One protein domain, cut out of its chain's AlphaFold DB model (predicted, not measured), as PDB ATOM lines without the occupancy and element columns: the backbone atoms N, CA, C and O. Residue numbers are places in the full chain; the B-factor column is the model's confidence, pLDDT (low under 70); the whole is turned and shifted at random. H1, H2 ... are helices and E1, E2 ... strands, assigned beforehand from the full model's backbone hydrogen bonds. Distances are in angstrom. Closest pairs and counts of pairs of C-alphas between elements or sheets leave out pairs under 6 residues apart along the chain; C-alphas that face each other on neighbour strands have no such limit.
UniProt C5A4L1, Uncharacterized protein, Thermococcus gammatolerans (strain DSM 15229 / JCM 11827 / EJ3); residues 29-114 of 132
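This is residues 29 to 114 of the 132 residues of an uncharacterized protein of Thermococcus gammatolerans (strain DSM 15229 / JCM 11827 / EJ3) (UniProt C5A4L1). One strongly twisted sheet of five strands has helices H1 and H2 over one face and no named helix over the other; a small two-strand ribbon, E2 and E7, extends beyond one end. The 86 printed residues hold two named helices and seven named strands, in the order E1 E2 H1 E3 E4 H2 E5 E6 E7, class mixed. The large sheet, E1 E3 E4 E6 E5, is mixed; the ribbon is antiparallel. The whole is compact, with a radius of gyration of the C-alphas of 12.4 A and spans of 39 by 26 by 22 A.

Find C-alpha 29 at (-9.109, -49.692, 16.002); E1 runs from there to residue 33. Next come E2, residues 42 to 44, H1, residues 48 to 57, 14.4 A long, E3, residues 62 to 66, and E4, residues 70 to 75, 15.9 A. From C-alpha 81 at (0.917, -33.884, 7.182), H2 runs 20.3 A to residue 94. E5, residues 97 to 100, E6, residues 105 to 109, and E7, residues 111 to 113, follow.

Edge strand E1 is parallel to E3, with N 30 and O 62 at 2.9 A. In hairpin E3 and E4, look at N 63 and O 74, 2.8 A; in antiparallel E4 and E6, N 71 and O 108, 2.8 A; in hairpin E5 and E6, N 98 and O 107, 2.9 A. E4, H2 and E5 form a split strand-helix-strand unit, E6 between its strands, with a right-handed crossover. H1 and H2 are on the same face, two layers of helices and sheet: H1 over E3, height 9.6 A, H2 over E6 and only just E5, with 3 C-alphas, height 9.0 A. H1 and H2 only just touch, only at their ends, with 3 pairs of C-alphas within 8 A, the closest Leu 51 and Leu 94, 7.5 A. E6 runs on into E7 at 46 degrees, and E7 pairs antiparallel with E2, N 43 and O 112 at 2.9 A. Every O i to N i+4 pair is within hydrogen-bond range in H1, 9 of 10 in H2.

The two farthest C-alphas, Glu 40 and Pro 80, are 38.9 A apart. The printed part has no cut, no link is long, and no printed residue is under 70 in pLDDT.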
ATOM      1  N   VAL A  29     -10.086 -49.814  14.919       95.69
ATOM      2  CA  VAL A  29      -9.109 -49.692  16.002       95.69
ATOM      3  C   VAL A  29      -8.715 -51.098  16.438       95.69
ATOM      4  O   VAL A  29      -9.558 -51.881  16.853       95.69
ATOM      5  N   GLN A  30      -7.433 -51.420  16.308       96.12
ATOM      6  CA  GLN A  30      -6.855 -52.704  16.709       96.12
ATOM      7  C   GLN A  30      -6.038 -52.527  17.987       96.12
ATOM      8  O   GLN A  30      -5.121 -51.711  17.991       96.12
ATOM      9  N   ILE A  31      -6.311 -53.299  19.037       95.94
ATOM     10  CA  ILE A  31      -5.605 -53.209  20.326       95.94
ATOM     11  C   ILE A  31      -4.705 -54.432  20.536       95.94
ATOM     12  O   ILE A  31      -5.178 -55.561  20.610       95.94
ATOM     13  N   LEU A  32      -3.398 -54.212  20.646       94.94
ATOM     14  CA  LEU A  32      -2.416 -55.241  20.984       94.94
ATOM     15  C   LEU A  32      -1.851 -54.965  22.370       94.94
ATOM     16  O   LEU A  32      -1.404 -53.855  22.638       94.94
ATOM     17  N   ILE A  33      -1.835 -55.977  23.226       94.62
ATOM     18  CA  ILE A  33      -1.305 -55.865  24.582       94.62
ATOM     19  C   ILE A  33       0.095 -56.482  24.585       94.62
ATOM     20  O   ILE A  33       0.220 -57.692  24.408       94.62
ATOM     21  N   GLU A  34       1.141 -55.657  24.713       93.75
ATOM     22  CA  GLU A  34       2.517 -56.133  24.939       93.75
ATOM     23  C   GLU A  34       2.805 -56.213  26.441       93.75
ATOM     24  O   GLU A  34       3.296 -57.237  26.911       93.75
ATOM     25  N   ASN A  35       2.457 -55.159  27.183       92.56
ATOM     26  CA  ASN A  35       2.539 -55.114  28.637       92.56
ATOM     27  C   ASN A  35       1.459 -54.172  29.194       92.56
ATOM     28  O   ASN A  35       1.456 -52.991  28.863       92.56
ATOM     29  N   ASP A  36       0.546 -54.691  30.016       91.94
ATOM     30  CA  ASP A  36      -0.524 -53.908  30.662       91.94
ATOM     31  C   ASP A  36      -0.229 -53.624  32.144       91.94
ATOM     32  O   ASP A  36      -1.013 -52.970  32.829       91.94
ATOM     33  N   GLU A  37       0.913 -54.066  32.666       93.50
ATOM     34  CA  GLU A  37       1.298 -53.773  34.044       93.50
ATOM     35  C   GLU A  37       1.636 -52.284  34.186       93.50
ATOM     36  O   GLU A  37       2.325 -51.697  33.345       93.50
ATOM     37  N   VAL A  38       1.105 -51.656  35.235       90.75
ATOM     38  CA  VAL A  38       1.441 -50.278  35.610       90.75
ATOM     39  C   VAL A  38       2.678 -50.339  36.511       90.75
ATOM     40  O   VAL A  38       2.653 -51.095  37.485       90.75
ATOM     41  N   PRO A  39       3.759 -49.598  36.205       90.81
ATOM     42  CA  PRO A  39       4.951 -49.579  37.049       90.81
ATOM     43  C   PRO A  39       4.654 -49.108  38.478       90.81
ATOM     44  O   PRO A  39       3.738 -48.317  38.709       90.81
ATOM     45  N   GLU A  40       5.459 -49.549  39.445       90.44
ATOM     46  CA  GLU A  40       5.370 -49.039  40.818       90.44
ATOM     47  C   GLU A  40       5.608 -47.517  40.859       90.44
ATOM     48  O   GLU A  40       6.370 -46.964  40.060       90.44
ATOM     49  N   GLY A  41       4.915 -46.825  41.770       90.38
ATOM     50  CA  GLY A  41       4.989 -45.364  41.897       90.38
ATOM     51  C   GLY A  41       4.340 -44.588  40.745       90.38
ATOM     52  O   GLY A  41       4.489 -43.372  40.679       90.38
ATOM     53  N   HIS A  42       3.628 -45.263  39.838       92.25
ATOM     54  CA  HIS A  42       2.896 -44.633  38.746       92.25
ATOM     55  C   HIS A  42       1.390 -44.851  38.880       92.25
ATOM     56  O   HIS A  42       0.929 -45.886  39.358       92.25
ATOM     57  N   GLU A  43       0.618 -43.897  38.372       92.50
ATOM     58  CA  GLU A  43      -0.823 -44.033  38.178       92.50
ATOM     59  C   GLU A  43      -1.189 -43.944  36.695       92.50
ATOM     60  O   GLU A  43      -0.438 -43.404  35.877       92.50
ATOM     61  N   VAL A  44      -2.355 -44.484  36.334       93.19
ATOM     62  CA  VAL A  44      -2.890 -44.384  34.973       93.19
ATOM     63  C   VAL A  44      -3.330 -42.941  34.729       93.19
ATOM     64  O   VAL A  44      -4.284 -42.453  35.326       93.19
ATOM     65  N   ALA A  45      -2.614 -42.251  33.843       93.19
ATOM     66  CA  ALA A  45      -2.903 -40.879  33.445       93.19
ATOM     67  C   ALA A  45      -3.952 -40.813  32.328       93.19
ATOM     68  O   ALA A  45      -4.725 -39.860  32.257       93.19
ATOM     69  N   LEU A  46      -3.965 -41.819  31.447       95.56
ATOM     70  CA  LEU A  46      -4.900 -41.924  30.335       95.56
ATOM     71  C   LEU A  46      -5.498 -43.326  30.287       95.56
ATOM     72  O   LEU A  46      -4.795 -44.300  30.030       95.56
ATOM     73  N   GLU A  47      -6.811 -43.411  30.462       96.12
ATOM     74  CA  GLU A  47      -7.547 -44.661  30.318       96.12
ATOM     75  C   GLU A  47      -7.612 -45.098  28.848       96.12
ATOM     76  O   GLU A  47      -7.865 -44.302  27.935       96.12
ATOM     77  N   LEU A  48      -7.472 -46.407  28.607       95.69
ATOM     78  CA  LEU A  48      -7.539 -46.975  27.255       95.69
ATOM     79  C   LEU A  48      -8.861 -46.623  26.559       95.69
ATOM     80  O   LEU A  48      -8.886 -46.378  25.353       95.69
ATOM     81  N   LYS A  49      -9.962 -46.589  27.315       96.25
ATOM     82  CA  LYS A  49     -11.299 -46.282  26.799       96.25
ATOM     83  C   LYS A  49     -11.374 -44.882  26.186       96.25
ATOM     84  O   LYS A  49     -11.994 -44.719  25.132       96.25
ATOM     85  N   ASP A  50     -10.735 -43.896  26.809       96.81
ATOM     86  CA  ASP A  50     -10.753 -42.511  26.334       96.81
ATOM     87  C   ASP A  50      -9.914 -42.368  25.065       96.81
ATOM     88  O   ASP A  50     -10.364 -41.780  24.074       96.81
ATOM     89  N   LEU A  51      -8.744 -43.017  25.037       97.00
ATOM     90  CA  LEU A  51      -7.920 -43.108  23.834       97.00
ATOM     91  C   LEU A  51      -8.688 -43.767  22.679       97.00
ATOM     92  O   LEU A  51      -8.711 -43.234  21.569       97.00
ATOM     93  N   VAL A  52      -9.321 -44.917  22.920       96.75
ATOM     94  CA  VAL A  52     -10.085 -45.645  21.895       96.75
ATOM     95  C   VAL A  52     -11.243 -44.797  21.382       96.75
ATOM     96  O   VAL A  52     -11.388 -44.670  20.170       96.75
ATOM     97  N   SER A  53     -11.998 -44.144  22.268       97.06
ATOM     98  CA  SER A  53     -13.119 -43.275  21.886       97.06
ATOM     99  C   SER A  53     -12.668 -42.145  20.955       97.06
ATOM    100  O   SER A  53     -13.302 -41.870  19.933       97.06
ATOM    101  N   TYR A  54     -11.524 -41.523  21.251       96.88
ATOM    102  CA  TYR A  54     -10.932 -40.529  20.362       96.88
ATOM    103  C   TYR A  54     -10.530 -41.135  19.010       96.88
ATOM    104  O   TYR A  54     -10.881 -40.591  17.963       96.88
ATOM    105  N   LEU A  55      -9.839 -42.276  18.996       96.31
ATOM    106  CA  LEU A  55      -9.396 -42.921  17.755       96.31
ATOM    107  C   LEU A  55     -10.568 -43.408  16.889       96.31
ATOM    108  O   LEU A  55     -10.497 -43.337  15.661       96.31
ATOM    109  N   GLU A  56     -11.661 -43.852  17.504       95.62
ATOM    110  CA  GLU A  56     -12.899 -44.215  16.815       95.62
ATOM    111  C   GLU A  56     -13.586 -43.013  16.164       95.62
ATOM    112  O   GLU A  56     -14.251 -43.187  15.141       95.62
ATOM    113  N   SER A  57     -13.383 -41.796  16.674       95.19
ATOM    114  CA  SER A  57     -13.896 -40.574  16.041       95.19
ATOM    115  C   SER A  57     -13.137 -40.191  14.758       95.19
ATOM    116  O   SER A  57     -13.692 -39.542  13.873       95.19
ATOM    117  N   LEU A  58     -11.880 -40.627  14.609       93.69
ATOM    118  CA  LEU A  58     -11.053 -40.329  13.436       93.69
ATOM    119  C   LEU A  58     -11.457 -41.201  12.251       93.69
ATOM    120  O   LEU A  58     -11.737 -42.373  12.418       93.69
ATOM    121  N   GLU A  59     -11.388 -40.728  11.012       91.56
ATOM    122  CA  GLU A  59     -11.693 -41.573   9.836       91.56
ATOM    123  C   GLU A  59     -10.611 -42.630   9.528       91.56
ATOM    124  O   GLU A  59     -10.767 -43.492   8.661       91.56
ATOM    125  N   ILE A  60      -9.479 -42.561  10.226       92.44
ATOM    126  CA  ILE A  60      -8.274 -43.324   9.915       92.44
ATOM    127  C   ILE A  60      -8.230 -44.583  10.782       92.44
ATOM    128  O   ILE A  60      -8.310 -44.472  12.002       92.44
ATOM    129  N   PRO A  61      -8.051 -45.779  10.193       94.56
ATOM    130  CA  PRO A  61      -7.863 -46.988  10.975       94.56
ATOM    131  C   PRO A  61      -6.514 -46.956  11.698       94.56
ATOM    132  O   PRO A  61      -5.484 -46.569  11.126       94.56
ATOM    133  N   THR A  62      -6.510 -47.407  12.944       96.38
ATOM    134  CA  THR A  62      -5.361 -47.343  13.844       96.38
ATOM    135  C   THR A  62      -5.100 -48.679  14.516       96.38
ATOM    136  O   THR A  62      -5.954 -49.558  14.616       96.38
ATOM    137  N   ARG A  63      -3.857 -48.844  14.955       96.62
ATOM    138  CA  ARG A  63      -3.428 -49.924  15.829       96.62
ATOM    139  C   ARG A  63      -2.790 -49.310  17.061       96.62
ATOM    140  O   ARG A  63      -1.870 -48.509  16.924       96.62
ATOM    141  N   VAL A  64      -3.269 -49.689  18.230       97.19
ATOM    142  CA  VAL A  64      -2.740 -49.297  19.531       97.19
ATOM    143  C   VAL A  64      -1.981 -50.484  20.091       97.19
ATOM    144  O   VAL A  64      -2.502 -51.595  20.108       97.19
ATOM    145  N   VAL A  65      -0.742 -50.256  20.511       97.19
ATOM    146  CA  VAL A  65       0.031 -51.235  21.274       97.19
ATOM    147  C   VAL A  65       0.174 -50.714  22.694       97.19
ATOM    148  O   VAL A  65       0.650 -49.592  22.871       97.19
ATOM    149  N   ILE A  66      -0.270 -51.496  23.670       96.19
ATOM    150  CA  ILE A  66      -0.186 -51.166  25.092       96.19
ATOM    151  C   ILE A  66       1.170 -51.621  25.616       96.19
ATOM    152  O   ILE A  66       1.515 -52.800  25.495       96.19
ATOM    153  N   ASP A  67       1.917 -50.666  26.154       94.81
ATOM    154  CA  ASP A  67       3.143 -50.866  26.915       94.81
ATOM    155  C   ASP A  67       2.925 -50.375  28.360       94.81
ATOM    156  O   ASP A  67       1.898 -49.754  28.664       94.81
ATOM    157  N   SER A  68       3.890 -50.618  29.246       92.62
ATOM    158  CA  SER A  68       3.756 -50.278  30.668       92.62
ATOM    159  C   SER A  68       3.490 -48.784  30.884       92.62
ATOM    160  O   SER A  68       2.549 -48.417  31.580       92.62
ATOM    161  N   GLU A  69       4.260 -47.922  30.220       94.38
ATOM    162  CA  GLU A  69       4.218 -46.465  30.424       94.38
ATOM    163  C   GLU A  69       3.522 -45.694  29.297       94.38
ATOM    164  O   GLU A  69       3.102 -44.552  29.483       94.38
ATOM    165  N   VAL A  70       3.397 -46.287  28.106       96.88
ATOM    166  CA  VAL A  70       2.919 -45.585  26.904       96.88
ATOM    167  C   VAL A  70       1.986 -46.439  26.055       96.88
ATOM    168  O   VAL A  70       2.141 -47.652  25.925       96.88
ATOM    169  N   TYR A  71       1.075 -45.776  25.351       97.88
ATOM    170  CA  TYR A  71       0.376 -46.334  24.202       97.88
ATOM    171  C   TYR A  71       1.122 -45.991  22.909       97.88
ATOM    172  O   TYR A  71       1.335 -44.821  22.582       97.88
ATOM    173  N   LYS A  72       1.478 -47.003  22.107       97.69
ATOM    174  CA  LYS A  72       2.063 -46.811  20.768       97.69
ATOM    175  C   LYS A  72       0.945 -46.810  19.726       97.69
ATOM    176  O   LYS A  72       0.464 -47.865  19.309       97.69
ATOM    177  N   VAL A  73       0.550 -45.630  19.263       97.31
ATOM    178  CA  VAL A  73      -0.499 -45.440  18.254       97.31
ATOM    179  C   VAL A  73       0.109 -45.441  16.849       97.31
ATOM    180  O   VAL A  73       0.879 -44.557  16.464       97.31
ATOM    181  N   LYS A  74      -0.253 -46.442  16.045       96.31
ATOM    182  CA  LYS A  74       0.165 -46.611  14.646       96.31
ATOM    183  C   LYS A  74      -1.009 -46.373  13.705       96.31
ATOM    184  O   LYS A  74      -1.998 -47.102  13.727       96.31
ATOM    185  N   LEU A  75      -0.874 -45.388  12.821       94.50
ATOM    186  CA  LEU A  75      -1.837 -45.158  11.744       94.50
ATOM    187  C   LEU A  75      -1.659 -46.237  10.666       94.50
ATOM    188  O   LEU A  75      -0.559 -46.421  10.144       94.50
ATOM    189  N   ARG A  76      -2.732 -46.960  10.318       93.12
ATOM    190  CA  ARG A  76      -2.689 -48.046   9.315       93.12
ATOM    191  C   ARG A  76      -2.835 -47.540   7.875       93.12
ATOM    192  O   ARG A  76      -2.620 -48.301   6.936       93.12
ATOM    193  N   LYS A  77      -3.163 -46.259   7.684       91.88
ATOM    194  CA  LYS A  77      -3.190 -45.576   6.382       91.88
ATOM    195  C   LYS A  77      -2.252 -44.373   6.395       91.88
ATOM    196  O   LYS A  77      -2.050 -43.744   7.431       91.88
ATOM    197  N   LYS A  78      -1.690 -44.045   5.228       91.69
ATOM    198  CA  LYS A  78      -0.944 -42.794   5.051       91.69
ATOM    199  C   LYS A  78      -1.910 -41.621   5.167       91.69
ATOM    200  O   LYS A  78      -2.997 -41.665   4.599       91.69
ATOM    201  N   VAL A  79      -1.479 -40.582   5.867       92.88
ATOM    202  CA  VAL A  79      -2.250 -39.357   6.072       92.88
ATOM    203  C   VAL A  79      -1.429 -38.150   5.623       92.88
ATOM    204  O   VAL A  79      -0.201 -38.176   5.758       92.88
ATOM    205  N   PRO A  80      -2.069 -37.100   5.083       94.81
ATOM    206  CA  PRO A  80      -1.407 -35.824   4.847       94.81
ATOM    207  C   PRO A  80      -0.845 -35.237   6.145       94.81
ATOM    208  O   PRO A  80      -1.380 -35.471   7.230       94.81
ATOM    209  N   TYR A  81       0.218 -34.444   6.026       93.25
ATOM    210  CA  TYR A  81       0.917 -33.884   7.182       93.25
ATOM    211  C   TYR A  81       0.029 -32.972   8.044       93.25
ATOM    212  O   TYR A  81       0.106 -33.034   9.267       93.25
ATOM    213  N   ASP A  82      -0.854 -32.176   7.439       95.12
ATOM    214  CA  ASP A  82      -1.762 -31.304   8.197       95.12
ATOM    215  C   ASP A  82      -2.736 -32.111   9.053       95.12
ATOM    216  O   ASP A  82      -2.863 -31.864  10.250       95.12
ATOM    217  N   ARG A  83      -3.310 -33.177   8.483       94.56
ATOM    218  CA  ARG A  83      -4.198 -34.065   9.231       94.56
ATOM    219  C   ARG A  83      -3.456 -34.832  10.320       94.56
ATOM    220  O   ARG A  83      -3.988 -35.039  11.404       94.56
ATOM    221  N   TYR A  84      -2.207 -35.215  10.065       93.88
ATOM    222  CA  TYR A  84      -1.334 -35.782  11.090       93.88
ATOM    223  C   TYR A  84      -1.113 -34.813  12.262       93.88
ATOM    224  O   TYR A  84      -1.201 -35.232  13.414       93.88
ATOM    225  N   ARG A  85      -0.855 -33.526  11.986       94.94
ATOM    226  CA  ARG A  85      -0.674 -32.511  13.035       94.94
ATOM    227  C   ARG A  85      -1.926 -32.342  13.888       94.94
ATOM    228  O   ARG A  85      -1.808 -32.263  15.104       94.94
ATOM    229  N   GLU A  86      -3.102 -32.347  13.272       95.50
ATOM    230  CA  GLU A  86      -4.379 -32.287  13.989       95.50
ATOM    231  C   GLU A  86      -4.590 -33.515  14.882       95.50
ATOM    232  O   GLU A  86      -4.985 -33.373  16.036       95.50
ATOM    233  N   ILE A  87      -4.254 -34.714  14.392       95.50
ATOM    234  CA  ILE A  87      -4.333 -35.946  15.192       95.50
ATOM    235  C   ILE A  87      -3.389 -35.874  16.390       95.50
ATOM    236  O   ILE A  87      -3.789 -36.217  17.500       95.50
ATOM    237  N   LEU A  88      -2.149 -35.433  16.169       95.81
ATOM    238  CA  LEU A  88      -1.153 -35.289  17.226       95.81
ATOM    239  C   LEU A  88      -1.579 -34.238  18.259       95.81
ATOM    240  O   LEU A  88      -1.371 -34.450  19.450       95.81
ATOM    241  N   ALA A  89      -2.186 -33.131  17.828       96.12
ATOM    242  CA  ALA A  89      -2.732 -32.117  18.726       96.12
ATOM    243  C   ALA A  89      -3.904 -32.667  19.555       96.12
ATOM    244  O   ALA A  89      -3.930 -32.482  20.765       96.12
ATOM    245  N   GLY A  90      -4.830 -33.401  18.931       96.00
ATOM    246  CA  GLY A  90      -5.937 -34.038  19.645       96.00
ATOM    247  C   GLY A  90      -5.471 -35.092  20.651       96.00
ATOM    248  O   GLY A  90      -5.999 -35.141  21.755       96.00
ATOM    249  N   LEU A  91      -4.430 -35.868  20.326       96.56
ATOM    250  CA  LEU A  91      -3.806 -36.788  21.284       96.56
ATOM    251  C   LEU A  91      -3.133 -36.037  22.438       96.56
ATOM    252  O   LEU A  91      -3.316 -36.436  23.580       96.56
ATOM    253  N   ASN A  92      -2.437 -34.929  22.156       95.94
ATOM    254  CA  ASN A  92      -1.828 -34.075  23.185       95.94
ATOM    255  C   ASN A  92      -2.849 -33.443  24.144       95.94
ATOM    256  O   ASN A  92      -2.486 -33.104  25.266       95.94
ATOM    257  N   ASN A  93      -4.111 -33.295  23.729       95.81
ATOM    258  CA  ASN A  93      -5.182 -32.849  24.622       95.81
ATOM    259  C   ASN A  93      -5.624 -33.939  25.614       95.81
ATOM    260  O   ASN A  93      -6.222 -33.604  26.631       95.81
ATOM    261  N   LEU A  94      -5.379 -35.220  25.308       95.12
ATOM    262  CA  LEU A  94      -5.692 -36.344  26.198       95.12
ATOM    263  C   LEU A  94      -4.541 -36.622  27.166       95.12
ATOM    264  O   LEU A  94      -4.755 -36.759  28.363       95.12
ATOM    265  N   SER A  95      -3.326 -36.728  26.634       95.38
ATOM    266  CA  SER A  95      -2.093 -36.957  27.387       95.38
ATOM    267  C   SER A  95      -0.898 -36.555  26.528       95.38
ATOM    268  O   SER A  95      -1.032 -36.393  25.315       95.38
ATOM    269  N   HIS A  96       0.284 -36.398  27.121       95.75
ATOM    270  CA  HIS A  96       1.469 -36.004  26.369       95.75
ATOM    271  C   HIS A  96       1.751 -36.998  25.230       95.75
ATOM    272  O   HIS A  96       1.892 -38.204  25.441       95.75
ATOM    273  N   ALA A  97       1.806 -36.483  23.999       96.75
ATOM    274  CA  ALA A  97       1.929 -37.288  22.794       96.75
ATOM    275  C   ALA A  97       3.075 -36.805  21.902       96.75
ATOM    276  O   ALA A  97       3.138 -35.641  21.492       96.75
ATOM    277  N   ARG A  98       3.964 -37.729  21.528       96.06
ATOM    278  CA  ARG A  98       5.163 -37.449  20.730       96.06
ATOM    279  C   ARG A  98       5.351 -38.446  19.598       96.06
ATOM    280  O   ARG A  98       5.019 -39.620  19.705       96.06
ATOM    281  N   TRP A  99       5.922 -37.983  18.492       94.88
ATOM    282  CA  TRP A  99       6.320 -38.871  17.404       94.88
ATOM    283  C   TRP A  99       7.618 -39.595  17.749       94.88
ATOM    284  O   TRP A  99       8.630 -38.939  17.996       94.88
ATOM    285  N   ASP A 100       7.622 -40.924  17.664       95.00
ATOM    286  CA  ASP A 100       8.855 -41.702  17.684       95.00
ATOM    287  C   ASP A 100       9.205 -42.228  16.288       95.00
ATOM    288  O   ASP A 100       8.506 -43.048  15.681       95.00
ATOM    289  N   LYS A 101      10.357 -41.779  15.782       91.50
ATOM    290  CA  LYS A 101      10.884 -42.194  14.479       91.50
ATOM    291  C   LYS A 101      11.283 -43.671  14.473       91.50
ATOM    292  O   LYS A 101      11.173 -44.302  13.420       91.50
ATOM    293  N   LYS A 102      11.741 -44.219  15.606       92.06
ATOM    294  CA  LYS A 102      12.233 -45.602  15.695       92.06
ATOM    295  C   LYS A 102      11.077 -46.600  15.640       92.06
ATOM    296  O   LYS A 102      11.082 -47.490  14.792       92.06
ATOM    297  N   ALA A 103      10.058 -46.414  16.473       88.56
ATOM    298  CA  ALA A 103       8.843 -47.224  16.484       88.56
ATOM    299  C   ALA A 103       7.896 -46.905  15.315       88.56
ATOM    300  O   ALA A 103       6.975 -47.686  15.045       88.56
ATOM    301  N   ARG A 104       8.121 -45.776  14.619       92.00
ATOM    302  CA  ARG A 104       7.246 -45.227  13.572       92.00
ATOM    303  C   ARG A 104       5.800 -45.124  14.067       92.00
ATOM    304  O   ARG A 104       4.870 -45.560  13.385       92.00
ATOM    305  N   ALA A 105       5.642 -44.595  15.273       95.62
ATOM    306  CA  ALA A 105       4.380 -44.512  15.993       95.62
ATOM    307  C   ALA A 105       4.302 -43.195  16.770       95.62
ATOM    308  O   ALA A 105       5.327 -42.594  17.095       95.62
ATOM    309  N   ILE A 106       3.083 -42.768  17.081       96.88
ATOM    310  CA  ILE A 106       2.853 -41.725  18.077       96.88
ATOM    311  C   ILE A 106       2.853 -42.423  19.437       96.88
ATOM    312  O   ILE A 106       2.074 -43.349  19.645       96.88
ATOM    313  N   LEU A 107       3.753 -42.025  20.325       97.75
ATOM    314  CA  LEU A 107       3.764 -42.454  21.718       97.75
ATOM    315  C   LEU A 107       2.873 -41.502  22.499       97.75
ATOM    316  O   LEU A 107       3.067 -40.292  22.399       97.75
ATOM    317  N   VAL A 108       1.906 -42.045  23.221       97.69
ATOM    318  CA  VAL A 108       1.013 -41.298  24.107       97.69
ATOM    319  C   VAL A 108       1.261 -41.812  25.512       97.69
ATOM    320  O   VAL A 108       1.177 -43.022  25.722       97.69
ATOM    321  N   ASP A 109       1.592 -40.931  26.444       96.81
ATOM    322  CA  ASP A 109       1.875 -41.338  27.818       96.81
ATOM    323  C   ASP A 109       0.598 -41.930  28.444       96.81
ATOM    324  O   ASP A 109      -0.478 -41.323  28.413       96.81
ATOM    325  N   ARG A 110       0.709 -43.167  28.934       94.94
ATOM    326  CA  ARG A 110      -0.366 -43.934  29.578       94.94
ATOM    327  C   ARG A 110      -0.358 -43.687  31.077       94.94
ATOM    328  O   ARG A 110      -1.423 -43.561  31.675       94.94
ATOM    329  N   THR A 111       0.830 -43.633  31.666       94.56
ATOM    330  CA  THR A 111       1.031 -43.454  33.101       94.56
ATOM    331  C   THR A 111       1.713 -42.124  33.406       94.56
ATOM    332  O   THR A 111       2.282 -41.481  32.524       94.56
ATOM    333  N   ARG A 112       1.640 -41.703  34.667       92.88
ATOM    334  CA  ARG A 112       2.421 -40.592  35.223       92.88
ATOM    335  C   ARG A 112       2.934 -40.968  36.607       92.88
ATOM    336  O   ARG A 112       2.295 -41.771  37.284       92.88
ATOM    337  N   GLU A 113       4.067 -40.404  37.008       90.88
ATOM    338  CA  GLU A 113       4.595 -40.575  38.365       90.88
ATOM    339  C   GLU A 113       3.588 -40.022  39.383       90.88
ATOM    340  O   GLU A 113       3.040 -38.930  39.206       90.88
ATOM    341  N   MET A 114       3.324 -40.792  40.435       85.31
ATOM    342  CA  MET A 114       2.537 -40.339  41.573       85.31
ATOM    343  C   MET A 114       3.412 -39.422  42.427       85.31
ATOM    344  O   MET A 114       4.496 -39.814  42.855       85.31
TER     345      MET A 114